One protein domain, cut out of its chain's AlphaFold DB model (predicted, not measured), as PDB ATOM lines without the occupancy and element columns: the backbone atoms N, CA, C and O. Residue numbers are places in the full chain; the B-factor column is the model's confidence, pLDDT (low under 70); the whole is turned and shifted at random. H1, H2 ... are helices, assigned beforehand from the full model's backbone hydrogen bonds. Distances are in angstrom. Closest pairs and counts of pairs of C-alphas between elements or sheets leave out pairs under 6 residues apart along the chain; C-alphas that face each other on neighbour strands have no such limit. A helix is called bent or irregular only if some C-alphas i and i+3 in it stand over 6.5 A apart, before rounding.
ATOM      1  N   SER A   2      39.555 -34.660 -20.666       54.75
ATOM      2  CA  SER A   2      39.198 -33.271 -21.027       54.75
ATOM      3  C   SER A   2      38.144 -33.126 -22.143       54.75
ATOM      4  O   SER A   2      37.575 -32.051 -22.308       54.75
ATOM      5  N   GLY A   3      37.846 -34.189 -22.900       61.34
ATOM      6  CA  GLY A   3      36.917 -34.130 -24.039       61.34
ATOM      7  C   GLY A   3      35.432 -34.013 -23.668       61.34
ATOM      8  O   GLY A   3      34.706 -33.266 -24.316       61.34
ATOM      9  N   SER A   4      34.990 -34.701 -22.607       63.84
ATOM     10  CA  SER A   4      33.566 -34.768 -22.219       63.84
ATOM     11  C   SER A   4      33.054 -33.434 -21.659       63.84
ATOM     12  O   SER A   4      32.006 -32.935 -22.065       63.84
ATOM     13  N   LEU A   5      33.859 -32.783 -20.813       56.62
ATOM     14  CA  LEU A   5      33.532 -31.477 -20.240       56.62
ATOM     15  C   LEU A   5      33.413 -30.391 -21.326       56.62
ATOM     16  O   LEU A   5      32.499 -29.570 -21.304       56.62
ATOM     17  N   ARG A   6      34.306 -30.425 -22.324       63.94
ATOM     18  CA  ARG A   6      34.304 -29.483 -23.451       63.94
ATOM     19  C   ARG A   6      33.086 -29.668 -24.359       63.94
ATOM     20  O   ARG A   6      32.538 -28.678 -24.836       63.94
ATOM     21  N   GLN A   7      32.646 -30.911 -24.568       74.19
ATOM     22  CA  GLN A   7      31.423 -31.206 -25.322       74.19
ATOM     23  C   GLN A   7      30.159 -30.752 -24.588       74.19
ATOM     24  O   GLN A   7      29.243 -30.250 -25.233       74.19
ATOM     25  N   ALA A   8      30.122 -30.868 -23.258       69.94
ATOM     26  CA  ALA A   8      28.972 -30.442 -22.466       69.94
ATOM     27  C   ALA A   8      28.848 -28.908 -22.370       69.94
ATOM     28  O   ALA A   8      27.752 -28.364 -22.467       69.94
ATOM     29  N   ILE A   9      29.971 -28.200 -22.207       72.81
ATOM     30  CA  ILE A   9      29.975 -26.756 -21.908       72.81
ATOM     31  C   ILE A   9      30.086 -25.890 -23.168       72.81
ATOM     32  O   ILE A   9      29.608 -24.755 -23.185       72.81
ATOM     33  N   GLY A  10      30.676 -26.417 -24.246       80.81
ATOM     34  CA  GLY A  10      30.869 -25.692 -25.505       80.81
ATOM     35  C   GLY A  10      29.596 -25.024 -26.051       80.81
ATOM     36  O   GLY A  10      29.639 -23.830 -26.345       80.81
ATOM     37  N   PRO A  11      28.450 -25.729 -26.133       84.31
ATOM     38  CA  PRO A  11      27.198 -25.141 -26.608       84.31
ATOM     39  C   PRO A  11      26.676 -24.006 -25.713       84.31
ATOM     40  O   PRO A  11      26.204 -22.990 -26.223       84.31
ATOM     41  N   ALA A  12      26.797 -24.146 -24.389       70.06
ATOM     42  CA  ALA A  12      26.349 -23.134 -23.432       70.06
ATOM     43  C   ALA A  12      27.204 -21.859 -23.516       70.06
ATOM     44  O   ALA A  12      26.663 -20.756 -23.578       70.06
ATOM     45  N   LEU A  13      28.530 -22.007 -23.612       69.19
ATOM     46  CA  LEU A  13      29.443 -20.878 -23.812       69.19
ATOM     47  C   LEU A  13      29.225 -20.192 -25.162       69.19
ATOM     48  O   LEU A  13      29.269 -18.967 -25.230       69.19
ATOM     49  N   ALA A  14      28.956 -20.951 -26.228       80.25
ATOM     50  CA  ALA A  14      28.648 -20.383 -27.537       80.25
ATOM     51  C   ALA A  14      27.342 -19.570 -27.513       80.25
ATOM     52  O   ALA A  14      27.289 -18.476 -28.073       80.25
ATOM     53  N   LYS A  15      26.308 -20.074 -26.825       80.38
ATOM     54  CA  LYS A  15      25.031 -19.368 -26.660       80.38
ATOM     55  C   LYS A  15      25.197 -18.089 -25.834       80.38
ATOM     56  O   LYS A  15      24.723 -17.037 -26.248       80.38
ATOM     57  N   LEU A  16      25.937 -18.160 -24.727       70.00
ATOM     58  CA  LEU A  16      26.253 -17.000 -23.894       70.00
ATOM     59  C   LEU A  16      27.050 -15.944 -24.668       70.00
ATOM     60  O   LEU A  16      26.712 -14.766 -24.623       70.00
ATOM     61  N   LYS A  17      28.066 -16.366 -25.431       78.00
ATOM     62  CA  LYS A  17      28.864 -15.465 -26.264       78.00
ATOM     63  C   LYS A  17      28.005 -14.750 -27.308       78.00
ATOM     64  O   LYS A  17      28.130 -13.540 -27.440       78.00
ATOM     65  N   ARG A  18      27.102 -15.466 -27.992       85.31
ATOM     66  CA  ARG A  18      26.166 -14.861 -28.954       85.31
ATOM     67  C   ARG A  18      25.268 -13.814 -28.287       85.31
ATOM     68  O   ARG A  18      25.153 -12.716 -28.813       85.31
ATOM     69  N   HIS A  19      24.684 -14.125 -27.129       74.56
ATOM     70  CA  HIS A  19      23.845 -13.166 -26.402       74.56
ATOM     71  C   HIS A  19      24.634 -11.943 -25.926       74.56
ATOM     72  O   HIS A  19      24.124 -10.829 -25.973       74.56
ATOM     73  N   MET A  20      25.891 -12.126 -25.512       70.88
ATOM     74  CA  MET A  20      26.764 -11.001 -25.176       70.88
ATOM     75  C   MET A  20      27.091 -10.144 -26.396       70.88
ATOM     76  O   MET A  20      27.029  -8.926 -26.283       70.88
ATOM     77  N   GLU A  21      27.411 -10.757 -27.539       79.62
ATOM     78  CA  GLU A  21      27.680 -10.052 -28.797       79.62
ATOM     79  C   GLU A  21      26.451  -9.243 -29.249       79.62
ATOM     80  O   GLU A  21      26.590  -8.053 -29.541       79.62
ATOM     81  N   GLU A  22      25.248  -9.828 -29.202       77.38
ATOM     82  CA  GLU A  22      23.976  -9.130 -29.454       77.38
ATOM     83  C   GLU A  22      23.749  -7.974 -28.471       77.38
ATOM     84  O   GLU A  22      23.438  -6.864 -28.900       77.38
ATOM     85  N   ALA A  23      23.967  -8.188 -27.169       68.62
ATOM     86  CA  ALA A  23      23.813  -7.144 -26.158       68.62
ATOM     87  C   ALA A  23      24.815  -5.993 -26.354       68.62
ATOM     88  O   ALA A  23      24.444  -4.826 -26.228       68.62
ATOM     89  N   THR A  24      26.072  -6.285 -26.712       68.62
ATOM     90  CA  THR A  24      27.055  -5.247 -27.065       68.62
ATOM     91  C   THR A  24      26.710  -4.535 -28.365       68.62
ATOM     92  O   THR A  24      26.869  -3.324 -28.415       68.62
ATOM     93  N   SER A  25      26.181  -5.229 -29.380       76.62
ATOM     94  CA  SER A  25      25.717  -4.585 -30.619       76.62
ATOM     95  C   SER A  25      24.568  -3.625 -30.333       76.62
ATOM     96  O   SER A  25      24.622  -2.465 -30.730       76.62
ATOM     97  N   LEU A  26      23.572  -4.066 -29.558       68.75
ATOM     98  CA  LEU A  26      22.454  -3.227 -29.128       68.75
ATOM     99  C   LEU A  26      22.925  -2.041 -28.277       68.75
ATOM    100  O   LEU A  26      22.377  -0.948 -28.421       68.75
ATOM    101  N   ARG A  27      23.956  -2.221 -27.438       65.50
ATOM    102  CA  ARG A  27      24.583  -1.141 -26.662       65.50
ATOM    103  C   ARG A  27      25.374  -0.181 -27.536       65.50
ATOM    104  O   ARG A  27      25.310   1.005 -27.259       65.50
ATOM    105  N   ASP A  28      26.116  -0.630 -28.542       68.50
ATOM    106  CA  ASP A  28      26.935   0.236 -29.402       68.50
ATOM    107  C   ASP A  28      26.071   0.994 -30.421       68.50
ATOM    108  O   ASP A  28      26.306   2.179 -30.678       68.50
ATOM    109  N   GLU A  29      25.014   0.353 -30.930       68.06
ATOM    110  CA  GLU A  29      23.899   1.021 -31.613       68.06
ATOM    111  C   GLU A  29      23.250   2.051 -30.676       68.06
ATOM    112  O   GLU A  29      23.043   3.201 -31.059       68.06
ATOM    113  N   GLY A  30      23.056   1.681 -29.406       53.72
ATOM    114  CA  GLY A  30      22.412   2.520 -28.399       53.72
ATOM    115  C   GLY A  30      23.280   3.706 -28.008       53.72
ATOM    116  O   GLY A  30      22.777   4.816 -27.897       53.72
ATOM    117  N   SER A  31      24.592   3.483 -27.907       52.94
ATOM    118  CA  SER A  31      25.637   4.432 -27.511       52.94
ATOM    119  C   SER A  31      25.927   5.453 -28.602       52.94
ATOM    120  O   SER A  31      26.212   6.608 -28.293       52.94
ATOM    121  N   LYS A  32      25.779   5.071 -29.878       55.53
ATOM    122  CA  LYS A  32      25.728   6.031 -30.992       55.53
ATOM    123  C   LYS A  32      24.438   6.859 -30.994       55.53
ATOM    124  O   LYS A  32      24.442   7.959 -31.539       55.53
ATOM    125  N   SER A  33      23.377   6.360 -30.358       47.19
ATOM    126  CA  SER A  33      22.038   6.960 -30.327       47.19
ATOM    127  C   SER A  33      21.679   7.695 -29.021       47.19
ATOM    128  O   SER A  33      20.559   8.192 -28.885       47.19
ATOM    129  N   ILE A  34      22.628   7.875 -28.079       47.53
ATOM    130  CA  ILE A  34      22.462   8.694 -26.844       47.53
ATOM    131  C   ILE A  34      22.368  10.202 -27.185       47.53
ATOM    132  O   ILE A  34      22.760  11.089 -26.437       47.53
ATOM    133  N   VAL A  35      21.804  10.541 -28.340       48.06
ATOM    134  CA  VAL A  35      21.251  11.853 -28.646       48.06
ATOM    135  C   VAL A  35      19.738  11.761 -28.467       48.06
ATOM    136  O   VAL A  35      19.023  11.870 -29.444       48.06
ATOM    137  N   LYS A  36      19.256  11.531 -27.231       51.84
ATOM    138  CA  LYS A  36      17.880  11.761 -26.706       51.84
ATOM    139  C   LYS A  36      16.635  11.327 -27.524       51.84
ATOM    140  O   LYS A  36      15.537  11.429 -26.990       51.84
ATOM    141  N   ASN A  37      16.761  10.814 -28.744       52.56
ATOM    142  CA  ASN A  37      15.690  10.729 -29.739       52.56
ATOM    143  C   ASN A  37      15.402   9.295 -30.211       52.56
ATOM    144  O   ASN A  37      14.377   9.097 -30.854       52.56
ATOM    145  N   ASP A  38      16.232   8.305 -29.860       51.75
ATOM    146  CA  ASP A  38      16.086   6.915 -30.337       51.75
ATOM    147  C   ASP A  38      15.576   5.922 -29.274       51.75
ATOM    148  O   ASP A  38      15.361   4.748 -29.570       51.75
ATOM    149  N   PHE A  39      15.257   6.393 -28.061       55.66
ATOM    150  CA  PHE A  39      14.482   5.619 -27.072       55.66
ATOM    151  C   PHE A  39      13.209   4.956 -27.652       55.66
ATOM    152  O   PHE A  39      12.928   3.814 -27.282       55.66
ATOM    153  N   PRO A  40      12.463   5.592 -28.586       59.88
ATOM    154  CA  PRO A  40      11.314   4.960 -29.232       59.88
ATOM    155  C   PRO A  40      11.671   3.685 -30.013       59.88
ATOM    156  O   PRO A  40      10.932   2.712 -29.945       59.88
ATOM    157  N   GLN A  41      12.826   3.637 -30.688       63.19
ATOM    158  CA  GLN A  41      13.201   2.479 -31.514       63.19
ATOM    159  C   GLN A  41      13.543   1.240 -30.678       63.19
ATOM    160  O   GLN A  41      13.249   0.112 -31.076       63.19
ATOM    161  N   TYR A  42      14.156   1.435 -29.508       65.94
ATOM    162  CA  TYR A  42      14.393   0.339 -28.564       65.94
ATOM    163  C   TYR A  42      13.090  -0.162 -27.961       65.94
ATOM    164  O   TYR A  42      12.915  -1.369 -27.802       65.94
ATOM    165  N   ASN A  43      12.165   0.755 -27.682       75.06
ATOM    166  CA  ASN A  43      10.851   0.407 -27.176       75.06
ATOM    167  C   ASN A  43      10.077  -0.487 -28.154       75.06
ATOM    168  O   ASN A  43       9.528  -1.508 -27.752       75.06
ATOM    169  N   ASP A  44      10.108  -0.158 -29.445       80.25
ATOM    170  CA  ASP A  44       9.407  -0.928 -30.476       80.25
ATOM    171  C   ASP A  44       9.961  -2.355 -30.617       80.25
ATOM    172  O   ASP A  44       9.192  -3.310 -30.729       80.25
ATOM    173  N   LYS A  45      11.291  -2.530 -30.545       79.62
ATOM    174  CA  LYS A  45      11.917  -3.866 -30.553       79.62
ATOM    175  C   LYS A  45      11.526  -4.687 -29.322       79.62
ATOM    176  O   LYS A  45      11.245  -5.874 -29.448       79.62
ATOM    177  N   TRP A  46      11.494  -4.064 -28.145       78.69
ATOM    178  CA  TRP A  46      11.067  -4.727 -26.910       78.69
ATOM    179  C   TRP A  46       9.599  -5.152 -26.967       78.69
ATOM    180  O   TRP A  46       9.276  -6.284 -26.616       78.69
ATOM    181  N   LEU A  47       8.721  -4.290 -27.482       82.44
ATOM    182  CA  LEU A  47       7.306  -4.612 -27.666       82.44
ATOM    183  C   LEU A  47       7.088  -5.730 -28.700       82.44
ATOM    184  O   LEU A  47       6.224  -6.579 -28.491       82.44
ATOM    185  N   ASP A  48       7.883  -5.785 -29.774       87.00
ATOM    186  CA  ASP A  48       7.860  -6.898 -30.739       87.00
ATOM    187  C   ASP A  48       8.302  -8.224 -30.096       87.00
ATOM    188  O   ASP A  48       7.679  -9.259 -30.331       87.00
ATOM    189  N   ILE A  49       9.322  -8.207 -29.228       81.19
ATOM    190  CA  ILE A  49       9.747  -9.393 -28.466       81.19
ATOM    191  C   ILE A  49       8.620  -9.862 -27.537       81.19
ATOM    192  O   ILE A  49       8.224 -11.025 -27.605       81.19
ATOM    193  N   LEU A  50       8.044  -8.960 -26.736       83.38
ATOM    194  CA  LEU A  50       6.926  -9.274 -25.837       83.38
ATOM    195  C   LEU A  50       5.692  -9.789 -26.592       83.38
ATOM    196  O   LEU A  50       4.974 -10.652 -26.093       83.38
ATOM    197  N   GLY A  51       5.458  -9.293 -27.809       84.38
ATOM    198  CA  GLY A  51       4.370  -9.744 -28.675       84.38
ATOM    199  C   GLY A  51       4.536 -11.170 -29.213       84.38
ATOM    200  O   GLY A  51       3.544 -11.785 -29.600       84.38
ATOM    201  N   ARG A  52       5.764 -11.707 -29.237       89.62
ATOM    202  CA  ARG A  52       6.071 -13.063 -29.733       89.62
ATOM    203  C   ARG A  52       6.117 -14.122 -28.634       89.62
ATOM    204  O   ARG A  52       6.036 -15.307 -28.954       89.62
ATOM    205  N   LEU A  53       6.268 -13.714 -27.376       88.19
ATOM    206  CA  LEU A  53       6.306 -14.617 -26.227       88.19
ATOM    207  C   LEU A  53       4.889 -15.047 -25.820       88.19
ATOM    208  O   LEU A  53       3.927 -14.290 -25.969       88.19
ATOM    209  N   GLN A  54       4.756 -16.272 -25.306       89.69
ATOM    210  CA  GLN A  54       3.494 -16.825 -24.804       89.69
ATOM    211  C   GLN A  54       3.612 -17.197 -23.322       89.69
ATOM    212  O   GLN A  54       4.700 -17.522 -22.843       89.69
ATOM    213  N   ASP A  55       2.476 -17.150 -22.624       91.44
ATOM    214  CA  ASP A  55       2.297 -17.617 -21.246       91.44
ATOM    215  C   ASP A  55       3.384 -17.102 -20.276       91.44
ATOM    216  O   ASP A  55       3.709 -15.914 -20.254       91.44
ATOM    217  N   ASP A  56       3.974 -18.002 -19.488       85.94
ATOM    218  CA  ASP A  56       4.935 -17.697 -18.426       85.94
ATOM    219  C   ASP A  56       6.218 -17.004 -18.918       85.94
ATOM    220  O   ASP A  56       6.914 -16.353 -18.133       85.94
ATOM    221  N   GLU A  57       6.590 -17.176 -20.192       81.62
ATOM    222  CA  GLU A  57       7.763 -16.502 -20.765       81.62
ATOM    223  C   GLU A  57       7.489 -15.014 -20.966       81.62
ATOM    224  O   GLU A  57       8.358 -14.181 -20.703       81.62
ATOM    225  N   LYS A  58       6.259 -14.680 -21.364       87.50
ATOM    226  CA  LYS A  58       5.833 -13.298 -21.544       87.50
ATOM    227  C   LYS A  58       5.787 -12.560 -20.210       87.50
ATOM    228  O   LYS A  58       6.368 -11.485 -20.111       87.50
ATOM    229  N   ASP A  59       5.191 -13.155 -19.178       87.88
ATOM    230  CA  ASP A  59       5.069 -12.522 -17.855       87.88
ATOM    231  C   ASP A  59       6.440 -12.211 -17.233       87.88
ATOM    232  O   ASP A  59       6.653 -11.156 -16.624       87.88
ATOM    233  N   LYS A  60       7.410 -13.115 -17.412       86.06
ATOM    234  CA  LYS A  60       8.788 -12.899 -16.950       86.06
ATOM    235  C   LYS A  60       9.446 -11.746 -17.691       86.06
ATOM    236  O   LYS A  60      10.011 -10.866 -17.040       86.06
ATOM    237  N   GLU A  61       9.350 -11.732 -19.015       82.69
ATOM    238  CA  GLU A  61       9.981 -10.697 -19.829       82.69
ATOM    239  C   GLU A  61       9.320  -9.324 -19.615       82.69
ATOM    240  O   GLU A  61      10.018  -8.317 -19.500       82.69
ATOM    241  N   GLU A  62       7.994  -9.271 -19.438       85.62
ATOM    242  CA  GLU A  62       7.272  -8.050 -19.057       85.62
ATOM    243  C   GLU A  62       7.742  -7.519 -17.698       85.62
ATOM    244  O   GLU A  62       7.922  -6.310 -17.539       85.62
ATOM    245  N   SER A  63       8.010  -8.400 -16.725       87.81
ATOM    246  CA  SER A  63       8.547  -7.984 -15.423       87.81
ATOM    247  C   SER A  63       9.955  -7.386 -15.536       87.81
ATOM    248  O   SER A  63      10.261  -6.386 -14.883       87.81
ATOM    249  N   ILE A  64      10.803  -7.952 -16.404       82.25
ATOM    250  CA  ILE A  64      12.159  -7.457 -16.676       82.25
ATOM    251  C   ILE A  64      12.087  -6.099 -17.363       82.25
ATOM    252  O   ILE A  64      12.782  -5.162 -16.961       82.25
ATOM    253  N   TYR A  65      11.207  -5.965 -18.352       83.44
ATOM    254  CA  TYR A  65      10.969  -4.703 -19.034       83.44
ATOM    255  C   TYR A  65      10.453  -3.631 -18.058       83.44
ATOM    256  O   TYR A  65      10.989  -2.524 -18.021       83.44
ATOM    257  N   ALA A  66       9.492  -3.960 -17.190       86.56
ATOM    258  CA  ALA A  66       8.996  -3.043 -16.165       86.56
ATOM    259  C   ALA A  66      10.105  -2.600 -15.192       86.56
ATOM    260  O   ALA A  66      10.193  -1.415 -14.863       86.56
ATOM    261  N   MET A  67      10.985  -3.518 -14.775       78.75
ATOM    262  CA  MET A  67      12.162  -3.192 -13.962       78.75
ATOM    263  C   MET A  67      13.137  -2.261 -14.700       78.75
ATOM    264  O   MET A  67      13.634  -1.306 -14.105       78.75
ATOM    265  N   MET A  68      13.367  -2.487 -15.997       80.88
ATOM    266  CA  MET A  68      14.218  -1.631 -16.831       80.88
ATOM    267  C   MET A  68      13.644  -0.218 -16.986       80.88
ATOM    268  O   MET A  68      14.393   0.750 -16.908       80.88
ATOM    269  N   VAL A  69      12.329  -0.082 -17.171       82.50
ATOM    270  CA  VAL A  69      11.667   1.229 -17.281       82.50
ATOM    271  C   VAL A  69      11.731   1.999 -15.961       82.50
ATOM    272  O   VAL A  69      11.915   3.215 -15.970       82.50
ATOM    273  N   GLN A  70      11.595   1.312 -14.823       84.56
ATOM    274  CA  GLN A  70      11.644   1.948 -13.503       84.56
ATOM    275  C   GLN A  70      13.059   2.359 -13.080       84.56
ATOM    276  O   GLN A  70      13.209   3.356 -12.375       84.56
ATOM    277  N   ASN A  71      14.084   1.598 -13.473       84.19
ATOM    278  CA  ASN A  71      15.473   1.855 -13.094       84.19
ATOM    279  C   ASN A  71      16.456   1.410 -14.197       84.19
ATOM    280  O   ASN A  71      17.110   0.364 -14.066       84.19
ATOM    281  N   PRO A  72      16.573   2.185 -15.289       79.75
ATOM    282  CA  PRO A  72      17.414   1.805 -16.417       79.75
ATOM    283  C   PRO A  72      18.900   1.774 -16.040       79.75
ATOM    284  O   PRO A  72      19.617   0.872 -16.471       79.75
ATOM    285  N   GLU A  73      19.366   2.684 -15.179       78.62
ATOM    286  CA  GLU A  73      20.753   2.712 -14.706       78.62
ATOM    287  C   GLU A  73      21.116   1.453 -13.906       78.62
ATOM    288  O   GLU A  73      22.186   0.875 -14.110       78.62
ATOM    289  N   GLY A  74      20.216   0.987 -13.033       78.94
ATOM    290  CA  GLY A  74      20.424  -0.239 -12.261       78.94
ATOM    291  C   GLY A  74      20.548  -1.479 -13.148       78.94
ATOM    292  O   GLY A  74      21.433  -2.307 -12.930       78.94
ATOM    293  N   MET A  75      19.717  -1.594 -14.188       77.69
ATOM    294  CA  MET A  75      19.797  -2.720 -15.127       77.69
ATOM    295  C   MET A  75      21.056  -2.674 -15.997       77.69
ATOM    296  O   MET A  75      21.668  -3.716 -16.233       77.69
ATOM    297  N   ILE A  76      21.492  -1.481 -16.416       78.12
ATOM    298  CA  ILE A  76      22.780  -1.312 -17.104       78.12
ATOM    299  C   ILE A  76      23.919  -1.823 -16.213       78.12
ATOM    300  O   ILE A  76      24.744  -2.609 -16.675       78.12
ATOM    301  N   GLN A  77      23.923  -1.462 -14.929       76.75
ATOM    302  CA  GLN A  77      24.946  -1.914 -13.987       76.75
ATOM    303  C   GLN A  77      24.938  -3.440 -13.790       76.75
ATOM    304  O   GLN A  77      25.998  -4.066 -13.744       76.75
ATOM    305  N   VAL A  78      23.759  -4.063 -13.700       75.75
ATOM    306  CA  VAL A  78      23.632  -5.529 -13.612       75.75
ATOM    307  C   VAL A  78      24.220  -6.207 -14.852       75.75
ATOM    308  O   VAL A  78      24.958  -7.186 -14.722       75.75
ATOM    309  N   LEU A  79      23.944  -5.677 -16.047       76.69
ATOM    310  CA  LEU A  79      24.493  -6.198 -17.300       76.69
ATOM    311  C   LEU A  79      26.015  -6.026 -17.387       76.69
ATOM    312  O   LEU A  79      26.706  -6.937 -17.846       76.69
ATOM    313  N   GLU A  80      26.550  -4.895 -16.924       78.69
ATOM    314  CA  GLU A  80      27.996  -4.653 -16.864       78.69
ATOM    315  C   GLU A  80      28.688  -5.632 -15.902       78.69
ATOM    316  O   GLU A  80      29.649  -6.296 -16.291       78.69
ATOM    317  N   ASN A  81      28.124  -5.853 -14.712       78.31
ATOM    318  CA  ASN A  81      28.638  -6.841 -13.759       78.31
ATOM    319  C   ASN A  81      28.610  -8.272 -14.325       78.31
ATOM    320  O   ASN A  81      29.556  -9.045 -14.147       78.31
ATOM    321  N   ALA A  82      27.527  -8.642 -15.018       76.69
ATOM    322  CA  ALA A  82      27.409  -9.951 -15.653       76.69
ATOM    323  C   ALA A  82      28.473 -10.137 -16.744       76.69
ATOM    324  O   ALA A  82      29.116 -11.186 -16.810       76.69
ATOM    325  N   ARG A  83      28.710  -9.109 -17.567       81.50
ATOM    326  CA  ARG A  83      29.757  -9.113 -18.595       81.50
ATOM    327  C   ARG A  83      31.140  -9.352 -17.996       81.50
ATOM    328  O   ARG A  83      31.867 -10.206 -18.507       81.50
ATOM    329  N   ASP A  84      31.485  -8.644 -16.927       83.69
ATOM    330  CA  ASP A  84      32.790  -8.772 -16.270       83.69
ATOM    331  C   ASP A  84      33.008 -10.186 -15.715       83.69
ATOM    332  O   ASP A  84      34.075 -10.777 -15.902       83.69
ATOM    333  N   MET A  85      31.968 -10.786 -15.128       80.56
ATOM    334  CA  MET A  85      32.008 -12.179 -14.671       80.56
ATOM    335  C   MET A  85      32.229 -13.171 -15.815       80.56
ATOM    336  O   MET A  85      32.999 -14.123 -15.666       80.56
ATOM    337  N   VAL A  86      31.607 -12.961 -16.981       81.88
ATOM    338  CA  VAL A  86      31.842 -13.840 -18.136       81.88
ATOM    339  C   VAL A  86      33.275 -13.717 -18.648       81.88
ATOM    340  O   VAL A  86      33.899 -14.738 -18.946       81.88
ATOM    341  N   ILE A  87      33.827 -12.503 -18.707       85.25
ATOM    342  CA  ILE A  87      35.228 -12.278 -19.094       85.25
ATOM    343  C   ILE A  87      36.174 -12.997 -18.122       85.25
ATOM    344  O   ILE A  87      37.114 -13.676 -18.553       85.25
ATOM    345  N   LEU A  88      35.903 -12.913 -16.817       87.75
ATOM    346  CA  LEU A  88      36.684 -13.599 -15.790       87.75
ATOM    347  C   LEU A  88      36.655 -15.125 -15.979       87.75
ATOM    348  O   LEU A  88      37.704 -15.772 -15.991       87.75
ATOM    349  N   LEU A  89      35.469 -15.702 -16.192       84.31
ATOM    350  CA  LEU A  89      35.307 -17.138 -16.431       84.31
ATOM    351  C   LEU A  89      36.018 -17.599 -17.711       84.31
ATOM    352  O   LEU A  89      36.696 -18.627 -17.703       84.31
ATOM    353  N   GLN A  90      35.912 -16.836 -18.803       86.38
ATOM    354  CA  GLN A  90      36.612 -17.132 -20.059       86.38
ATOM    355  C   GLN A  90      38.134 -17.114 -19.884       86.38
ATOM    356  O   GLN A  90      38.833 -17.981 -20.420       86.38
ATOM    357  N   THR A  91      38.644 -16.160 -19.105       92.31
ATOM    358  CA  THR A  91      40.071 -16.060 -18.781       92.31
ATOM    359  C   THR A  91      40.530 -17.291 -17.999       92.31
ATOM    360  O   THR A  91      41.471 -17.965 -18.418       92.31
ATOM    361  N   GLY A  92      39.795 -17.679 -16.951       89.31
ATOM    362  CA  GLY A  92      40.109 -18.872 -16.157       89.31
ATOM    363  C   GLY A  92      40.079 -20.174 -16.968       89.31
ATOM    364  O   GLY A  92      40.952 -21.027 -16.807       89.31
ATOM    365  N   ILE A  93      39.125 -20.327 -17.896       89.00
ATOM    366  CA  ILE A  93      39.095 -21.474 -18.822       89.00
ATOM    367  C   ILE A  93      40.349 -21.487 -19.704       89.00
ATOM    368  O   ILE A  93      40.978 -22.532 -19.859       89.00
ATOM    369  N   THR A  94      40.741 -20.332 -20.243       92.06
ATOM    370  CA  THR A  94      41.911 -20.211 -21.123       92.06
ATOM    371  C   THR A  94      43.208 -20.579 -20.394       92.06
ATOM    372  O   THR A  94      44.030 -21.323 -20.932       92.06
ATOM    373  N   GLU A  95      43.380 -20.133 -19.149       92.31
ATOM    374  CA  GLU A  95      44.533 -20.491 -18.310       92.31
ATOM    375  C   GLU A  95      44.577 -21.997 -17.997       92.31
ATOM    376  O   GLU A  95      45.629 -22.642 -18.095       92.31
ATOM    377  N   MET A  96      43.427 -22.604 -17.688       86.75
ATOM    378  CA  MET A  96      43.327 -24.056 -17.498       86.75
ATOM    379  C   MET A  96      43.664 -24.836 -18.780       86.75
ATOM    380  O   MET A  96      44.335 -25.869 -18.735       86.75
ATOM    381  N   GLU A  97      43.260 -24.344 -19.951       87.94
ATOM    382  CA  GLU A  97      43.625 -24.965 -21.229       87.94
ATOM    383  C   GLU A  97      45.134 -24.866 -21.525       87.94
ATOM    384  O   GLU A  97      45.712 -25.781 -22.113       87.94
ATOM    385  N   GLN A  98      45.803 -23.787 -21.118       89.19
ATOM    386  CA  GLN A  98      47.251 -23.633 -21.305       89.19
ATOM    387  C   GLN A  98      48.062 -24.531 -20.359       89.19
ATOM    388  O   GLN A  98      49.028 -25.181 -20.774       89.19
ATOM    389  N   THR A  99      47.651 -24.619 -19.094       86.75
ATOM    390  CA  THR A  99      48.307 -25.484 -18.099       86.75
ATOM    391  C   THR A  99      48.168 -26.968 -18.446       86.75
ATOM    392  O   THR A  99      49.139 -27.711 -18.350       86.75
ATOM    393  N   THR A 100      47.013 -27.395 -18.964       82.19
ATOM    394  CA  THR A 100      46.805 -28.785 -19.412       82.19
ATOM    395  C   THR A 100      47.569 -29.136 -20.693       82.19
ATOM    396  O   THR A 100      48.066 -30.254 -20.834       82.19
ATOM    397  N   LYS A 101      47.726 -28.192 -21.629       83.88
ATOM    398  CA  LYS A 101      48.568 -28.401 -22.822       83.88
ATOM    399  C   LYS A 101      50.044 -28.550 -22.453       83.88
ATOM    400  O   LYS A 101      50.714 -29.441 -22.974       83.88
ATOM    401  N   SER A 102      50.542 -27.719 -21.534       79.81
ATOM    402  CA  SER A 102      51.949 -27.754 -21.110       79.81
ATOM    403  C   SER A 102      52.319 -28.992 -20.282       79.81
ATOM    404  O   SER A 102      53.460 -29.445 -20.375       79.81
ATOM    405  N   SER A 103      51.382 -29.590 -19.535       74.06
ATOM    406  CA  SER A 103      51.625 -30.850 -18.817       74.06
ATOM    407  C   SER A 103      51.660 -32.073 -19.742       74.06
ATOM    408  O   SER A 103      52.553 -32.904 -19.594       74.06
ATOM    409  N   SER A 104      50.788 -32.143 -20.759       67.50
ATOM    410  CA  SER A 104      50.769 -33.278 -21.707       67.50
ATOM    411  C   SER A 104      52.052 -33.409 -22.543       67.50
ATOM    412  O   SER A 104      52.446 -34.509 -22.921       67.50
TER     413      SER A 104
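Overview. This is residues 2 to 104 of the 243 residues of an uncharacterized protein of Syphacia muris (UniProt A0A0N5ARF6). Two long helices, H1 and H4, cross loosely as a narrow X, running opposite ways, and a short helical hairpin, H2 and H3, stands at the end where H1 finishes and H4 starts. H2 follows on from H1 and H3 leads into H4 at a corner; contacts are few, and the frame is open. The printed part has 103 residues with four named helices, in the order H1, H2, H3, H4, and no named strand; the class is all helix. The whole is loose, with a radius of gyration of the C-alphas of 18.0 A, and only just elongated, spanning 56 by 35 by 19 A.

Arrangement. Start with the two long helices, H1, residues 2 to 32, and H4, residues 72 to 104. They are close but not clearly touching: their closest C-alphas, those of Met 20 and Arg 83, are 7.5 A apart. Their lines stand at a steep tilt of 36 degrees, only just past shallow, and they run opposite ways. Next look at H2, residues 39 to 52, which is apart from H1, but only just, with closest C-alphas at 8.3 A. H2 and H3, residues 55 to 70, form a helical hairpin, opposite ways at a shallow tilt of 16 degrees. They touch through residues 46 to 50 of H2 and 58 to 65 of H3, and their closest C-alphas, those of Leu 50 and Lys 58, are 6.0 A apart. H3 and H4 only just touch, with 3 pairs of C-alphas within 8 A, and only at the corner by their link, through residues 67 to 68 of H3 and 74 to 75 of H4; the closest C-alphas are those of Met 68 and Met 75, at 5.9 A. Their tilt is steep at 68 degrees, only just short of about perpendicular, and they run opposite ways. H1 and H3 are apart, as are H2 and H4. In H2, H3 and H4 every O i to N i+4 pair is within hydrogen-bond range; in H1, 24 of 27 are.

Along the chain. Find C-alpha 2 at (39.198, -33.271, -21.027); from there H1 runs 42.7 A to C-alpha 32. It has a kink of 41 degrees near residue 9 and is only just irregular, with C-alphas 8 and 11 at 7.0 A. H2 measures 20.7 A from C-alpha 39 to C-alpha 52, and H3 23.0 A from C-alpha 55 to C-alpha 70. Find C-alpha 72 at (17.414, 1.805, -16.417); H4 runs 48.7 A to C-alpha 104 at (50.769, -33.278, -21.707).

Size, cuts and confidence. The two C-alphas farthest apart are those of Asn 37 and Ser 104, at 56.8 A. The printed part has no cut; the links H2 to H3 and H3 to H4 are tight, and H1 to H2 is short. Residues 3 to 12 of H1 and 91 to 96 of H4 stand free. Mean pLDDT of the printed part is 76.4; look for values under 70 at residues 2 to 6, 8, 13, 23 to 24, 26 to 42 and 104.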